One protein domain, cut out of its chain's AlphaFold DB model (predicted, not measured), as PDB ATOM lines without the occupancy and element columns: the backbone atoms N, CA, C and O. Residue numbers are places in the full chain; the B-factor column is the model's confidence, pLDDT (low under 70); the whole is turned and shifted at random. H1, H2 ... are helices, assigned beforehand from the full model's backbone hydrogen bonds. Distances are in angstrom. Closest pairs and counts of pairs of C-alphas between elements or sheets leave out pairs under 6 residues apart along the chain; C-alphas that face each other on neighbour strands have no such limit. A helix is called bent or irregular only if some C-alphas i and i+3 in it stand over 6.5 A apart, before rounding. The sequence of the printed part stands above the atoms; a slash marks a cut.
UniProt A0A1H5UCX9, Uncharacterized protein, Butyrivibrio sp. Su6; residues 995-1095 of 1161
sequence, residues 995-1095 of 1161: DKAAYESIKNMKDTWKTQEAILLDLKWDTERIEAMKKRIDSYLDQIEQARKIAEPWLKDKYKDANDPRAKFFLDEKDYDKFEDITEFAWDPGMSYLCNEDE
ATOM      1  N   ASP A 995     199.323 198.999 211.465       86.25
ATOM      2  CA  ASP A 995     199.609 199.423 212.859       86.25
ATOM      3  C   ASP A 995     198.519 200.403 213.309       86.25
ATOM      4  O   ASP A 995     198.348 201.489 212.743       86.25
ATOM      5  N   LYS A 996     197.756 200.010 214.329       90.75
ATOM      6  CA  LYS A 996     196.597 200.779 214.790       90.75
ATOM      7  C   LYS A 996     196.995 202.150 215.326       90.75
ATOM      8  O   LYS A 996     196.333 203.135 215.014       90.75
ATOM      9  N   ALA A 997     198.090 202.216 216.085       83.56
ATOM     10  CA  ALA A 997     198.606 203.468 216.629       83.56
ATOM     11  C   ALA A 997     198.998 204.442 215.504       83.56
ATOM     12  O   ALA A 997     198.677 205.626 215.573       83.56
ATOM     13  N   ALA A 998     199.609 203.942 214.426       78.00
ATOM     14  CA  ALA A 998     199.945 204.748 213.260       78.00
ATOM     15  C   ALA A 998     198.701 205.329 212.551       78.00
ATOM     16  O   ALA A 998     198.658 206.528 212.254       78.00
ATOM     17  N   TYR A 999     197.652 204.517 212.360       88.69
ATOM     18  CA  TYR A 999     196.353 204.984 211.853       88.69
ATOM     19  C   TYR A 999     195.701 206.021 212.784       88.69
ATOM     20  O   TYR A 999     195.227 207.058 212.315       88.69
ATOM     21  N   GLU A1000     195.699 205.777 214.098       88.88
ATOM     22  CA  GLU A1000     195.141 206.693 215.098       88.88
ATOM     23  C   GLU A1000     195.901 208.032 215.133       88.88
ATOM     24  O   GLU A1000     195.258 209.079 215.217       88.88
ATOM     25  N   SER A1001     197.228 208.040 214.942       79.31
ATOM     26  CA  SER A1001     198.032 209.264 214.792       79.31
ATOM     27  C   SER A1001     197.661 210.082 213.544       79.31
ATOM     28  O   SER A1001     197.447 211.293 213.660       79.31
ATOM     29  N   ILE A1002     197.507 209.467 212.359       80.31
ATOM     30  CA  ILE A1002     197.046 210.198 211.155       80.31
ATOM     31  C   ILE A1002     195.604 210.688 211.329       80.31
ATOM     32  O   ILE A1002     195.286 211.830 210.982       80.31
ATOM     33  N   LYS A1003     194.720 209.862 211.896       90.69
ATOM     34  CA  LYS A1003     193.332 210.251 212.154       90.69
ATOM     35  C   LYS A1003     193.255 211.440 213.116       90.69
ATOM     36  O   LYS A1003     192.571 212.413 212.814       90.69
ATOM     37  N   ASN A1004     194.022 211.422 214.204       86.25
ATOM     38  CA  ASN A1004     194.146 212.552 215.123       86.25
ATOM     39  C   ASN A1004     194.686 213.810 214.416       86.25
ATOM     40  O   ASN A1004     194.235 214.914 214.712       86.25
ATOM     41  N   MET A1005     195.585 213.683 213.432       81.00
ATOM     42  CA  MET A1005     196.040 214.818 212.615       81.00
ATOM     43  C   MET A1005     194.902 215.437 211.776       81.00
ATOM     44  O   MET A1005     194.805 216.662 211.692       81.00
ATOM     45  N   LYS A1006     194.001 214.619 211.211       88.94
ATOM     46  CA  LYS A1006     192.776 215.078 210.523       88.94
ATOM     47  C   LYS A1006     191.777 215.713 211.495       88.94
ATOM     48  O   LYS A1006     191.313 216.828 211.255       88.94
ATOM     49  N   ASP A1007     191.492 215.047 212.609       88.38
ATOM     50  CA  ASP A1007     190.525 215.512 213.611       88.38
ATOM     51  C   ASP A1007     191.001 216.817 214.293       88.38
ATOM     52  O   ASP A1007     190.198 217.697 214.610       88.38
ATOM     53  N   THR A1008     192.320 217.011 214.425       85.44
ATOM     54  CA  THR A1008     192.948 218.244 214.933       85.44
ATOM     55  C   THR A1008     193.408 219.217 213.841       85.44
ATOM     56  O   THR A1008     194.154 220.146 214.155       85.44
ATOM     57  N   TRP A1009     192.965 219.082 212.579       90.06
ATOM     58  CA  TRP A1009     193.584 219.764 211.424       90.06
ATOM     59  C   TRP A1009     193.858 221.265 211.609       90.06
ATOM     60  O   TRP A1009     194.916 221.733 211.218       90.06
ATOM     61  N   LYS A1010     192.973 222.031 212.264       79.75
ATOM     62  CA  LYS A1010     193.170 223.480 212.511       79.75
ATOM     63  C   LYS A1010     194.400 223.817 213.376       79.75
ATOM     64  O   LYS A1010     194.915 224.929 213.292       79.75
ATOM     65  N   THR A1011     194.853 222.883 214.212       74.88
ATOM     66  CA  THR A1011     196.130 222.967 214.941       74.88
ATOM     67  C   THR A1011     197.297 222.664 214.005       74.88
ATOM     68  O   THR A1011     198.288 223.384 214.009       74.88
ATOM     69  N   GLN A1012     197.167 221.633 213.171       79.38
ATOM     70  CA  GLN A1012     198.214 221.184 212.248       79.38
ATOM     71  C   GLN A1012     198.476 222.233 211.159       79.38
ATOM     72  O   GLN A1012     199.610 222.627 210.927       79.38
ATOM     73  N   GLU A1013     197.410 222.783 210.585       80.94
ATOM     74  CA  GLU A1013     197.375 223.958 209.712       80.94
ATOM     75  C   GLU A1013     198.102 225.162 210.326       80.94
ATOM     76  O   GLU A1013     198.912 225.793 209.654       80.94
ATOM     77  N   ALA A1014     197.885 225.453 211.614       63.75
ATOM     78  CA  ALA A1014     198.600 226.526 212.304       63.75
ATOM     79  C   ALA A1014     200.103 226.230 212.452       63.75
ATOM     80  O   ALA A1014     200.920 227.108 212.187       63.75
ATOM     81  N   ILE A1015     200.472 224.994 212.808       65.25
ATOM     82  CA  ILE A1015     201.873 224.561 212.929       65.25
ATOM     83  C   ILE A1015     202.586 224.609 211.568       65.25
ATOM     84  O   ILE A1015     203.724 225.059 211.491       65.25
ATOM     85  N   LEU A1016     201.924 224.191 210.485       69.38
ATOM     86  CA  LEU A1016     202.476 224.233 209.128       69.38
ATOM     87  C   LEU A1016     202.642 225.680 208.622       69.38
ATOM     88  O   LEU A1016     203.664 225.991 208.013       69.38
ATOM     89  N   LEU A1017     201.703 226.583 208.935       67.19
ATOM     90  CA  LEU A1017     201.839 228.022 208.654       67.19
ATOM     91  C   LEU A1017     202.994 228.663 209.443       67.19
ATOM     92  O   LEU A1017     203.764 229.446 208.882       67.19
ATOM     93  N   ASP A1018     203.158 228.320 210.726       49.62
ATOM     94  CA  ASP A1018     204.298 228.779 211.535       49.62
ATOM     95  C   ASP A1018     205.635 228.193 211.005       49.62
ATOM     96  O   ASP A1018     206.659 228.875 211.038       49.62
ATOM     97  N   LEU A1019     205.615 226.992 210.403       47.69
ATOM     98  CA  LEU A1019     206.721 226.372 209.645       47.69
ATOM     99  C   LEU A1019     206.914 226.919 208.211       47.69
ATOM    100  O   LEU A1019     207.713 226.356 207.461       47.69
ATOM    101  N   LYS A1020     206.221 228.000 207.823       52.22
ATOM    102  CA  LYS A1020     206.305 228.645 206.492       52.22
ATOM    103  C   LYS A1020     205.908 227.754 205.311       52.22
ATOM    104  O   LYS A1020     206.397 227.923 204.198       52.22
ATOM    105  N   TRP A1021     204.989 226.815 205.520       58.59
ATOM    106  CA  TRP A1021     204.331 226.156 204.393       58.59
ATOM    107  C   TRP A1021     203.275 227.091 203.803       58.59
ATOM    108  O   TRP A1021     202.443 227.638 204.529       58.59
ATOM    109  N   ASP A1022     203.295 227.255 202.482       67.69
ATOM    110  CA  ASP A1022     202.239 227.969 201.770       67.69
ATOM    111  C   ASP A1022     200.888 227.235 201.879       67.69
ATOM    112  O   ASP A1022     200.799 226.033 202.160       67.69
ATOM    113  N   THR A1023     199.799 227.976 201.668       69.81
ATOM    114  CA  THR A1023     198.440 227.441 201.818       69.81
ATOM    115  C   THR A1023     198.118 226.323 200.829       69.81
ATOM    116  O   THR A1023     197.294 225.469 201.150       69.81
ATOM    117  N   GLU A1024     198.767 226.283 199.662       65.25
ATOM    118  CA  GLU A1024     198.543 225.235 198.663       65.25
ATOM    119  C   GLU A1024     199.163 223.906 199.112       65.25
ATOM    120  O   GLU A1024     198.486 222.877 199.086       65.25
ATOM    121  N   ARG A1025     200.397 223.911 199.641       66.00
ATOM    122  CA  ARG A1025     201.023 222.731 200.267       66.00
ATOM    123  C   ARG A1025     200.234 222.224 201.461       66.00
ATOM    124  O   ARG A1025     200.105 221.009 201.621       66.00
ATOM    125  N   ILE A1026     199.700 223.126 202.282       75.44
ATOM    126  CA  ILE A1026     198.862 222.780 203.438       75.44
ATOM    127  C   ILE A1026     197.559 222.121 202.967       75.44
ATOM    128  O   ILE A1026     197.222 221.032 203.434       75.44
ATOM    129  N   GLU A1027     196.864 222.695 201.982       76.38
ATOM    130  CA  GLU A1027     195.649 222.093 201.421       76.38
ATOM    131  C   GLU A1027     195.940 220.764 200.694       76.38
ATOM    132  O   GLU A1027     195.178 219.804 200.814       76.38
ATOM    133  N   ALA A1028     197.075 220.651 199.999       69.69
ATOM    134  CA  ALA A1028     197.534 219.418 199.362       69.69
ATOM    135  C   ALA A1028     197.959 218.342 200.377       69.69
ATOM    136  O   ALA A1028     197.802 217.151 200.112       69.69
ATOM    137  N   MET A1029     198.490 218.718 201.546       78.25
ATOM    138  CA  MET A1029     198.748 217.792 202.654       78.25
ATOM    139  C   MET A1029     197.437 217.304 203.271       78.25
ATOM    140  O   MET A1029     197.270 216.099 203.461       78.25
ATOM    141  N   LYS A1030     196.469 218.204 203.471       87.88
ATOM    142  CA  LYS A1030     195.123 217.849 203.928       87.88
ATOM    143  C   LYS A1030     194.449 216.845 202.990       87.88
ATOM    144  O   LYS A1030     194.066 215.767 203.425       87.88
ATOM    145  N   LYS A1031     194.394 217.156 201.688       78.06
ATOM    146  CA  LYS A1031     193.818 216.287 200.645       78.06
ATOM    147  C   LYS A1031     194.502 214.916 200.576       78.06
ATOM    148  O   LYS A1031     193.824 213.922 200.326       78.06
ATOM    149  N   ARG A1032     195.819 214.843 200.821       75.06
ATOM    150  CA  ARG A1032     196.552 213.568 200.947       75.06
ATOM    151  C   ARG A1032     196.106 212.775 202.175       75.06
ATOM    152  O   ARG A1032     195.771 211.608 202.021       75.06
ATOM    153  N   ILE A1033     196.052 213.397 203.353       77.44
ATOM    154  CA  ILE A1033     195.614 212.754 204.606       77.44
ATOM    155  C   ILE A1033     194.160 212.272 204.508       77.44
ATOM    156  O   ILE A1033     193.869 211.134 204.869       77.44
ATOM    157  N   ASP A1034     193.264 213.103 203.966       80.75
ATOM    158  CA  ASP A1034     191.867 212.746 203.707       80.75
ATOM    159  C   ASP A1034     191.772 211.522 202.781       80.75
ATOM    160  O   ASP A1034     191.201 210.503 203.165       80.75
ATOM    161  N   SER A1035     192.411 211.585 201.607       74.88
ATOM    162  CA  SER A1035     192.413 210.498 200.617       74.88
ATOM    163  C   SER A1035     193.048 209.203 201.139       74.88
ATOM    164  O   SER A1035     192.581 208.113 200.816       74.88
ATOM    165  N   TYR A1036     194.096 209.296 201.960       75.38
ATOM    166  CA  TYR A1036     194.795 208.134 202.507       75.38
ATOM    167  C   TYR A1036     193.989 207.442 203.616       75.38
ATOM    168  O   TYR A1036     193.872 206.217 203.614       75.38
ATOM    169  N   LEU A1037     193.343 208.204 204.505       82.62
ATOM    170  CA  LEU A1037     192.406 207.644 205.486       82.62
ATOM    171  C   LEU A1037     191.194 206.994 204.804       82.62
ATOM    172  O   LEU A1037     190.783 205.908 205.213       82.62
ATOM    173  N   ASP A1038     190.667 207.599 203.736       79.94
ATOM    174  CA  ASP A1038     189.569 207.023 202.953       79.94
ATOM    175  C   ASP A1038     189.992 205.738 202.212       79.94
ATOM    176  O   ASP A1038     189.174 204.828 202.057       79.94
ATOM    177  N   GLN A1039     191.256 205.623 201.783       75.56
ATOM    178  CA  GLN A1039     191.825 204.399 201.198       75.56
ATOM    179  C   GLN A1039     192.003 203.287 202.242       75.56
ATOM    180  O   GLN A1039     191.579 202.158 201.994       75.56
ATOM    181  N   ILE A1040     192.553 203.596 203.423       77.56
ATOM    182  CA  ILE A1040     192.677 202.638 204.538       77.56
ATOM    183  C   ILE A1040     191.290 202.127 204.953       77.56
ATOM    184  O   ILE A1040     191.085 200.926 205.110       77.56
ATOM    185  N   GLU A1041     190.312 203.024 205.077       86.00
ATOM    186  CA  GLU A1041     188.947 202.687 205.486       86.00
ATOM    187  C   GLU A1041     188.166 201.921 204.397       86.00
ATOM    188  O   GLU A1041     187.256 201.152 204.716       86.00
ATOM    189  N   GLN A1042     188.520 202.078 203.115       78.06
ATOM    190  CA  GLN A1042     188.045 201.208 202.030       78.06
ATOM    191  C   GLN A1042     188.687 199.818 202.101       78.06
ATOM    192  O   GLN A1042     187.958 198.826 202.074       78.06
ATOM    193  N   ALA A1043     190.012 199.731 202.264       76.81
ATOM    194  CA  ALA A1043     190.717 198.457 202.401       76.81
ATOM    195  C   ALA A1043     190.173 197.649 203.590       76.81
ATOM    196  O   ALA A1043     189.785 196.494 203.421       76.81
ATOM    197  N   ARG A1044     190.000 198.290 204.755       87.12
ATOM    198  CA  ARG A1044     189.414 197.698 205.968       87.12
ATOM    199  C   ARG A1044     188.051 197.046 205.733       87.12
ATOM    200  O   ARG A1044     187.800 195.951 206.232       87.12
ATOM    201  N   LYS A1045     187.172 197.694 204.961       83.94
ATOM    202  CA  LYS A1045     185.815 197.197 204.657       83.94
ATOM    203  C   LYS A1045     185.811 195.949 203.774       83.94
ATOM    204  O   LYS A1045     184.855 195.182 203.847       83.94
ATOM    205  N   ILE A1046     186.855 195.741 202.972       76.50
ATOM    206  CA  ILE A1046     187.043 194.534 202.153       76.50
ATOM    207  C   ILE A1046     187.809 193.467 202.962       76.50
ATOM    208  O   ILE A1046     187.491 192.281 202.884       76.50
ATOM    209  N   ALA A1047     188.775 193.886 203.786       78.31
ATOM    210  CA  ALA A1047     189.678 193.012 204.531       78.31
ATOM    211  C   ALA A1047     189.064 192.379 205.777       78.31
ATOM    212  O   ALA A1047     189.142 191.164 205.924       78.31
ATOM    213  N   GLU A1048     188.422 193.148 206.661       86.31
ATOM    214  CA  GLU A1048     187.871 192.592 207.903       86.31
ATOM    215  C   GLU A1048     186.903 191.413 207.683       86.31
ATOM    216  O   GLU A1048     187.010 190.444 208.435       86.31
ATOM    217  N   PRO A1049     185.985 191.423 206.692       82.94
ATOM    218  CA  PRO A1049     185.139 190.262 206.416       82.94
ATOM    219  C   PRO A1049     185.936 189.035 205.957       82.94
ATOM    220  O   PRO A1049     185.631 187.927 206.384       82.94
ATOM    221  N   TRP A1050     186.964 189.223 205.122       77.88
ATOM    222  CA  TRP A1050     187.801 188.134 204.607       77.88
ATOM    223  C   TRP A1050     188.687 187.522 205.699       77.88
ATOM    224  O   TRP A1050     188.747 186.301 205.838       77.88
ATOM    225  N   LEU A1051     189.313 188.365 206.525       81.31
ATOM    226  CA  LEU A1051     190.156 187.937 207.640       81.31
ATOM    227  C   LEU A1051     189.343 187.164 208.692       81.31
ATOM    228  O   LEU A1051     189.826 186.157 209.190       81.31
ATOM    229  N   LYS A1052     188.098 187.572 208.979       84.69
ATOM    230  CA  LYS A1052     187.206 186.889 209.943       84.69
ATOM    231  C   LYS A1052     186.572 185.597 209.405       84.69
ATOM    232  O   LYS A1052     186.242 184.716 210.192       84.69
ATOM    233  N   ASP A1053     186.389 185.478 208.088       79.50
ATOM    234  CA  ASP A1053     185.949 184.234 207.428       79.50
ATOM    235  C   ASP A1053     187.069 183.174 207.463       79.50
ATOM    236  O   ASP A1053     186.835 182.005 207.779       79.50
ATOM    237  N   LYS A1054     188.312 183.614 207.217       75.81
ATOM    238  CA  LYS A1054     189.523 182.784 207.240       75.81
ATOM    239  C   LYS A1054     189.961 182.401 208.662       75.81
ATOM    240  O   LYS A1054     190.112 181.218 208.970       75.81
ATOM    241  N   TYR A1055     190.148 183.389 209.538       83.62
ATOM    242  CA  TYR A1055     190.631 183.221 210.910       83.62
ATOM    243  C   TYR A1055     189.461 183.284 211.895       83.62
ATOM    244  O   TYR A1055     188.982 184.348 212.280       83.62
ATOM    245  N   LYS A1056     188.980 182.097 212.278       81.88
ATOM    246  CA  LYS A1056     187.726 181.915 213.030       81.88
ATOM    247  C   LYS A1056     187.794 182.328 214.502       81.88
ATOM    248  O   LYS A1056     186.742 182.521 215.108       81.88
ATOM    249  N   ASP A1057     188.988 182.444 215.080       88.62
ATOM    250  CA  ASP A1057     189.166 183.040 216.404       88.62
ATOM    251  C   ASP A1057     189.362 184.555 216.268       88.62
ATOM    252  O   ASP A1057     190.352 185.020 215.714       88.62
ATOM    253  N   ALA A1058     188.438 185.340 216.822       84.38
ATOM    254  CA  ALA A1058     188.521 186.800 216.820       84.38
ATOM    255  C   ALA A1058     189.671 187.367 217.688       84.38
ATOM    256  O   ALA A1058     189.938 188.571 217.642       84.38
ATOM    257  N   ASN A1059     190.343 186.530 218.490       87.12
ATOM    258  CA  ASN A1059     191.518 186.900 219.287       87.12
ATOM    259  C   ASN A1059     192.851 186.723 218.531       87.12
ATOM    260  O   ASN A1059     193.875 187.279 218.960       87.12
ATOM    261  N   ASP A1060     192.821 185.992 217.411       88.00
ATOM    262  CA  ASP A1060     193.927 185.808 216.474       88.00
ATOM    263  C   ASP A1060     194.294 187.166 215.833       88.00
ATOM    264  O   ASP A1060     193.410 187.841 215.294       88.00
ATOM    265  N   PRO A1061     195.567 187.607 215.868       85.44
ATOM    266  CA  PRO A1061     196.021 188.796 215.141       85.44
ATOM    267  C   PRO A1061     195.633 188.781 213.667       85.44
ATOM    268  O   PRO A1061     195.235 189.803 213.113       85.44
ATOM    269  N   ARG A1062     195.694 187.601 213.044       84.12
ATOM    270  CA  ARG A1062     195.455 187.403 211.617       84.12
ATOM    271  C   ARG A1062     193.975 187.609 211.261       84.12
ATOM    272  O   ARG A1062     193.664 187.879 210.109       84.12
ATOM    273  N   ALA A1063     193.058 187.599 212.237       87.56
ATOM    274  CA  ALA A1063     191.653 187.984 212.054       87.56
ATOM    275  C   ALA A1063     191.413 189.513 212.021       87.56
ATOM    276  O   ALA A1063     190.287 189.962 211.769       87.56
ATOM    277  N   LYS A1064     192.436 190.336 212.300       90.62
ATOM    278  CA  LYS A1064     192.318 191.790 212.500       90.62
ATOM    279  C   LYS A1064     192.950 192.586 211.364       90.62
ATOM    280  O   LYS A1064     194.073 192.323 210.957       90.62
ATOM    281  N   PHE A1065     192.271 193.644 210.924       89.06
ATOM    282  CA  PHE A1065     192.878 194.642 210.038       89.06
ATOM    283  C   PHE A1065     193.798 195.606 210.808       89.06
ATOM    284  O   PHE A1065     194.932 195.840 210.410       89.06
ATOM    285  N   PHE A1066     193.331 196.141 211.940       92.44
ATOM    286  CA  PHE A1066     194.145 196.975 212.826       92.44
ATOM    287  C   PHE A1066     194.803 196.122 213.913       92.44
ATOM    288  O   PHE A1066     194.101 195.474 214.692       92.44
ATOM    289  N   LEU A1067     196.133 196.156 213.982       88.25
ATOM    290  CA  LEU A1067     196.926 195.436 214.978       88.25
ATOM    291  C   LEU A1067     197.242 196.348 216.175       88.25
ATOM    292  O   LEU A1067     197.769 197.448 215.993       88.25
ATOM    293  N   ASP A1068     196.917 195.902 217.396       91.12
ATOM    294  CA  ASP A1068     197.482 196.489 218.620       91.12
ATOM    295  C   ASP A1068     198.962 196.065 218.757       91.12
ATOM    296  O   ASP A1068     199.371 195.037 218.228       91.12
ATOM    297  N   GLU A1069     199.753 196.784 219.556       86.69
ATOM    298  CA  GLU A1069     201.153 196.438 219.875       86.69
ATOM    299  C   GLU A1069     201.329 194.970 220.312       86.69
ATOM    300  O   GLU A1069     202.063 194.220 219.683       86.69
ATOM    301  N   LYS A1070     200.524 194.530 221.285       89.69
ATOM    302  CA  LYS A1070     200.442 193.144 221.792       89.69
ATOM    303  C   LYS A1070     199.994 192.085 220.768       89.69
ATOM    304  O   LYS A1070     199.948 190.902 221.097       89.69
ATOM    305  N   ASP A1071     199.493 192.496 219.600       88.25
ATOM    306  CA  ASP A1071     199.127 191.561 218.538       88.25
ATOM    307  C   ASP A1071     200.332 191.235 217.657       88.25
ATOM    308  O   ASP A1071     200.376 190.133 217.124       88.25
ATOM    309  N   TYR A1072     201.331 192.126 217.578       83.06
ATOM    310  CA  TYR A1072     202.615 191.838 216.938       83.06
ATOM    311  C   TYR A1072     203.331 190.675 217.654       83.06
ATOM    312  O   TYR A1072     203.712 189.711 217.001       83.06
ATOM    313  N   ASP A1073     203.411 190.684 218.989       82.19
ATOM    314  CA  ASP A1073     204.103 189.653 219.799       82.19
ATOM    315  C   ASP A1073     203.578 188.207 219.640       82.19
ATOM    316  O   ASP A1073     204.170 187.269 220.173       82.19
ATOM    317  N   LYS A1074     202.449 188.020 218.946       84.69
ATOM    318  CA  LYS A1074     201.793 186.726 218.704       84.69
ATOM    319  C   LYS A1074     202.060 186.135 217.310       84.69
ATOM    320  O   LYS A1074     201.613 185.018 217.067       84.69
ATOM    321  N   PHE A1075     202.693 186.873 216.396       77.31
ATOM    322  CA  PHE A1075     203.118 186.330 215.101       77.31
ATOM    323  C   PHE A1075     204.489 185.658 215.277       77.31
ATOM    324  O   PHE A1075     205.429 186.293 215.763       77.31
ATOM    325  N   GLU A1076     204.612 184.386 214.894       68.88
ATOM    326  CA  GLU A1076     205.858 183.612 215.012       68.88
ATOM    327  C   GLU A1076     206.794 183.827 213.813       68.88
ATOM    328  O   GLU A1076     208.016 183.803 213.967       68.88
ATOM    329  N   ASP A1077     206.231 184.069 212.626       65.38
ATOM    330  CA  ASP A1077     206.974 184.312 211.388       65.38
ATOM    331  C   ASP A1077     206.395 185.502 210.607       65.38
ATOM    332  O   ASP A1077     205.216 185.846 210.710       65.38
ATOM    333  N   ILE A1078     207.232 186.141 209.790       64.38
ATOM    334  CA  ILE A1078     206.838 187.309 209.005       64.38
ATOM    335  C   ILE A1078     205.782 186.975 207.933       64.38
ATOM    336  O   ILE A1078     204.938 187.810 207.619       64.38
ATOM    337  N   THR A1079     205.776 185.737 207.429       61.84
ATOM    338  CA  THR A1079     204.792 185.230 206.455       61.84
ATOM    339  C   THR A1079     203.381 185.072 207.026       61.84
ATOM    340  O   THR A1079     202.425 184.895 206.271       61.84
ATOM    341  N   GLU A1080     203.213 185.175 208.345       68.56
ATOM    342  CA  GLU A1080     201.894 185.201 208.973       68.56
ATOM    343  C   GLU A1080     201.184 186.557 208.822       68.56
ATOM    344  O   GLU A1080     199.956 186.619 208.938       68.56
ATOM    345  N   PHE A1081     201.924 187.632 208.519       67.50
ATOM    346  CA  PHE A1081     201.349 188.930 208.175       67.50
ATOM    347  C   PHE A1081     200.825 188.911 206.736       67.50
ATOM    348  O   PHE A1081     201.584 188.943 205.770       67.50
ATOM    349  N   ALA A1082     199.506 188.966 206.581       58.09
ATOM    350  CA  ALA A1082     198.891 189.261 205.295       58.09
ATOM    351  C   ALA A1082     199.211 190.712 204.865       58.09
ATOM    352  O   ALA A1082     198.870 191.667 205.569       58.09
ATOM    353  N   TRP A1083     199.845 190.906 203.704       55.41
ATOM    354  CA  TRP A1083     200.297 192.228 203.242       55.41
ATOM    355  C   TRP A1083     200.128 192.476 201.741       55.41
ATOM    356  O   TRP A1083     199.870 191.556 200.967       55.41
ATOM    357  N   ASP A1084     200.330 193.734 201.332       47.88
ATOM    358  CA  ASP A1084     200.436 194.113 199.925       47.88
ATOM    359  C   ASP A1084     201.896 194.005 199.435       47.88
ATOM    360  O   ASP A1084     202.740 194.815 199.851       47.88
ATOM    361  N   PRO A1085     202.215 193.091 198.501       41.81
ATOM    362  CA  PRO A1085     203.501 193.084 197.814       41.81
ATOM    363  C   PRO A1085     203.628 194.162 196.715       41.81
ATOM    364  O   PRO A1085     204.575 194.128 195.931       41.81
ATOM    365  N   GLY A1086     202.689 195.104 196.613       39.53
ATOM    366  CA  GLY A1086     202.800 196.315 195.796       39.53
ATOM    367  C   GLY A1086     203.190 197.583 196.567       39.53
ATOM    368  O   GLY A1086     203.669 198.526 195.942       39.53
ATOM    369  N   MET A1087     202.989 197.629 197.894       38.44
ATOM    370  CA  MET A1087     202.939 198.888 198.673       38.44
ATOM    371  C   MET A1087     203.719 198.868 200.006       38.44
ATOM    372  O   MET A1087     203.489 199.716 200.866       38.44
ATOM    373  N   SER A1088     204.625 197.909 200.207       53.16
ATOM    374  CA  SER A1088     205.406 197.763 201.446       53.16
ATOM    375  C   SER A1088     206.878 197.454 201.160       53.16
ATOM    376  O   SER A1088     207.180 196.803 200.163       53.16
ATOM    377  N   TYR A1089     207.803 197.821 202.060       55.28
ATOM    378  CA  TYR A1089     209.214 197.381 201.986       55.28
ATOM    379  C   TYR A1089     209.396 195.850 202.041       55.28
ATOM    380  O   TYR A1089     210.471 195.338 201.735       55.28
ATOM    381  N   LEU A1090     208.340 195.141 202.442       53.50
ATOM    382  CA  LEU A1090     208.259 193.703 202.683       53.50
ATOM    383  C   LEU A1090     207.930 192.915 201.394       53.50
ATOM    384  O   LEU A1090     208.089 191.699 201.328       53.50
ATOM    385  N   CYS A1091     207.543 193.619 200.322       51.03
ATOM    386  CA  CYS A1091     207.155 193.067 199.020       51.03
ATOM    387  C   CYS A1091     208.188 192.153 198.340       51.03
ATOM    388  O   CYS A1091     207.837 191.331 197.482       51.03
ATOM    389  N   ASN A1092     209.460 192.328 198.694       46.31
ATOM    390  CA  ASN A1092     210.583 191.657 198.062       46.31
ATOM    391  C   ASN A1092     210.812 190.236 198.586       46.31
ATOM    392  O   ASN A1092     211.490 189.484 197.898       46.31
ATOM    393  N   GLU A1093     210.281 189.864 199.758       43.09
ATOM    394  CA  GLU A1093     210.696 188.647 200.482       43.09
ATOM    395  C   GLU A1093     209.703 187.471 200.424       43.09
ATOM    396  O   GLU A1093     210.095 186.338 200.686       43.09
ATOM    397  N   ASP A1094     208.448 187.710 200.035       46.53
ATOM    398  CA  ASP A1094     207.374 186.702 200.018       46.53
ATOM    399  C   ASP A1094     206.830 186.430 198.601       46.53
ATOM    400  O   ASP A1094     206.651 187.347 197.795       46.53
ATOM    401  N   GLU A1095     206.476 185.177 198.303       47.69
ATOM    402  CA  GLU A1095     205.922 184.704 197.021       47.69
ATOM    403  C   GLU A1095     204.447 185.104 196.783       47.69
ATOM    404  O   GLU A1095     203.718 184.419 196.067       47.69
TER     405      GLU A1095
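What this domain is: This is residues 995 to 1095 of the 1161 residues of an uncharacterized protein of Butyrivibrio sp. Su6 (UniProt A0A1H5UCX9). One long helix, H3, makes the long axis, with two shorter helices, H1 and H2, packed on its first part to form a lopsided all-helix frame. Past the start of H1 the second part of H3 has no named helix on it; there the link of residues 1055 to 1068 folds back to the small helix H4, and the stretch 1073 to 1095, with no named element, runs off to one side. The printed part has 101 residues with four named helices, in the order H1, H2, H3, H4, and no named strand. It is loose, with a radius of gyration of the C-alphas of 17.0 A, and elongated, spanning 48 by 28 by 24 A.

How they stand to each other: H3, residues 1023 to 1054, has a kink of 31 degrees near residue 1047; it is neither bent nor irregular, but only just: C-alphas 1046 and 1049 are 6.3 A apart. H1, residues 996 to 1007, touches H3, which meets it with residues 1030 to 1037 alone; the closest C-alphas, those of Lys 1006 and Ile 1033, are 7.0 A apart. H1 and H3 run opposite ways at a steep tilt of 40 degrees. H2, residues 1009 to 1018, touches H3, which meets it with residues 1023 to 1030 alone; the closest C-alphas, those of Glu 1013 and Ile 1026, are 6.6 A apart. H2 and H3 form a helical hairpin, running opposite ways at a steep tilt of 39 degrees. H1 and H2 are close but not clearly touching, about perpendicular at 78 degrees, and their closest C-alphas, those of Met 1005 and Gln 1012, are 6.7 A apart. H4, residues 1069 to 1072, touches no helix; it is apart from H2 and H3, and only just apart from H1, with closest C-alphas 8.1 A apart. Every O i to N i+4 pair is within hydrogen-bond range in H1 and H2, and 26 of 28 in H3, while H4 is too short for such a pair.

Where its parts are: H3 measures 45.9 A from C-alpha 1023 at (198.440, 227.441, 201.818) to C-alpha 1054 at (189.523, 182.784, 207.240). H1 begins at C-alpha 996, (196.597, 200.779, 214.790), and measures 16.0 A; H2 measures 14.0 A. H4 measures 5.7 A and ends at C-alpha 1072, (202.615, 191.838, 216.938).

The domain as a whole: The two C-alphas farthest apart, those of Lys 1020 and Lys 1056, are 50.7 A apart. The printed part has no cut. The links from H1 to H2 and from H2 to H3 are tight, and the link from H3 to H4, 14 residues, is long. The mean pLDDT of the printed part is 74.6, and 33 residues are under 70: residues 1014 to 1025, residue 1028 and residues 1076 to 1095.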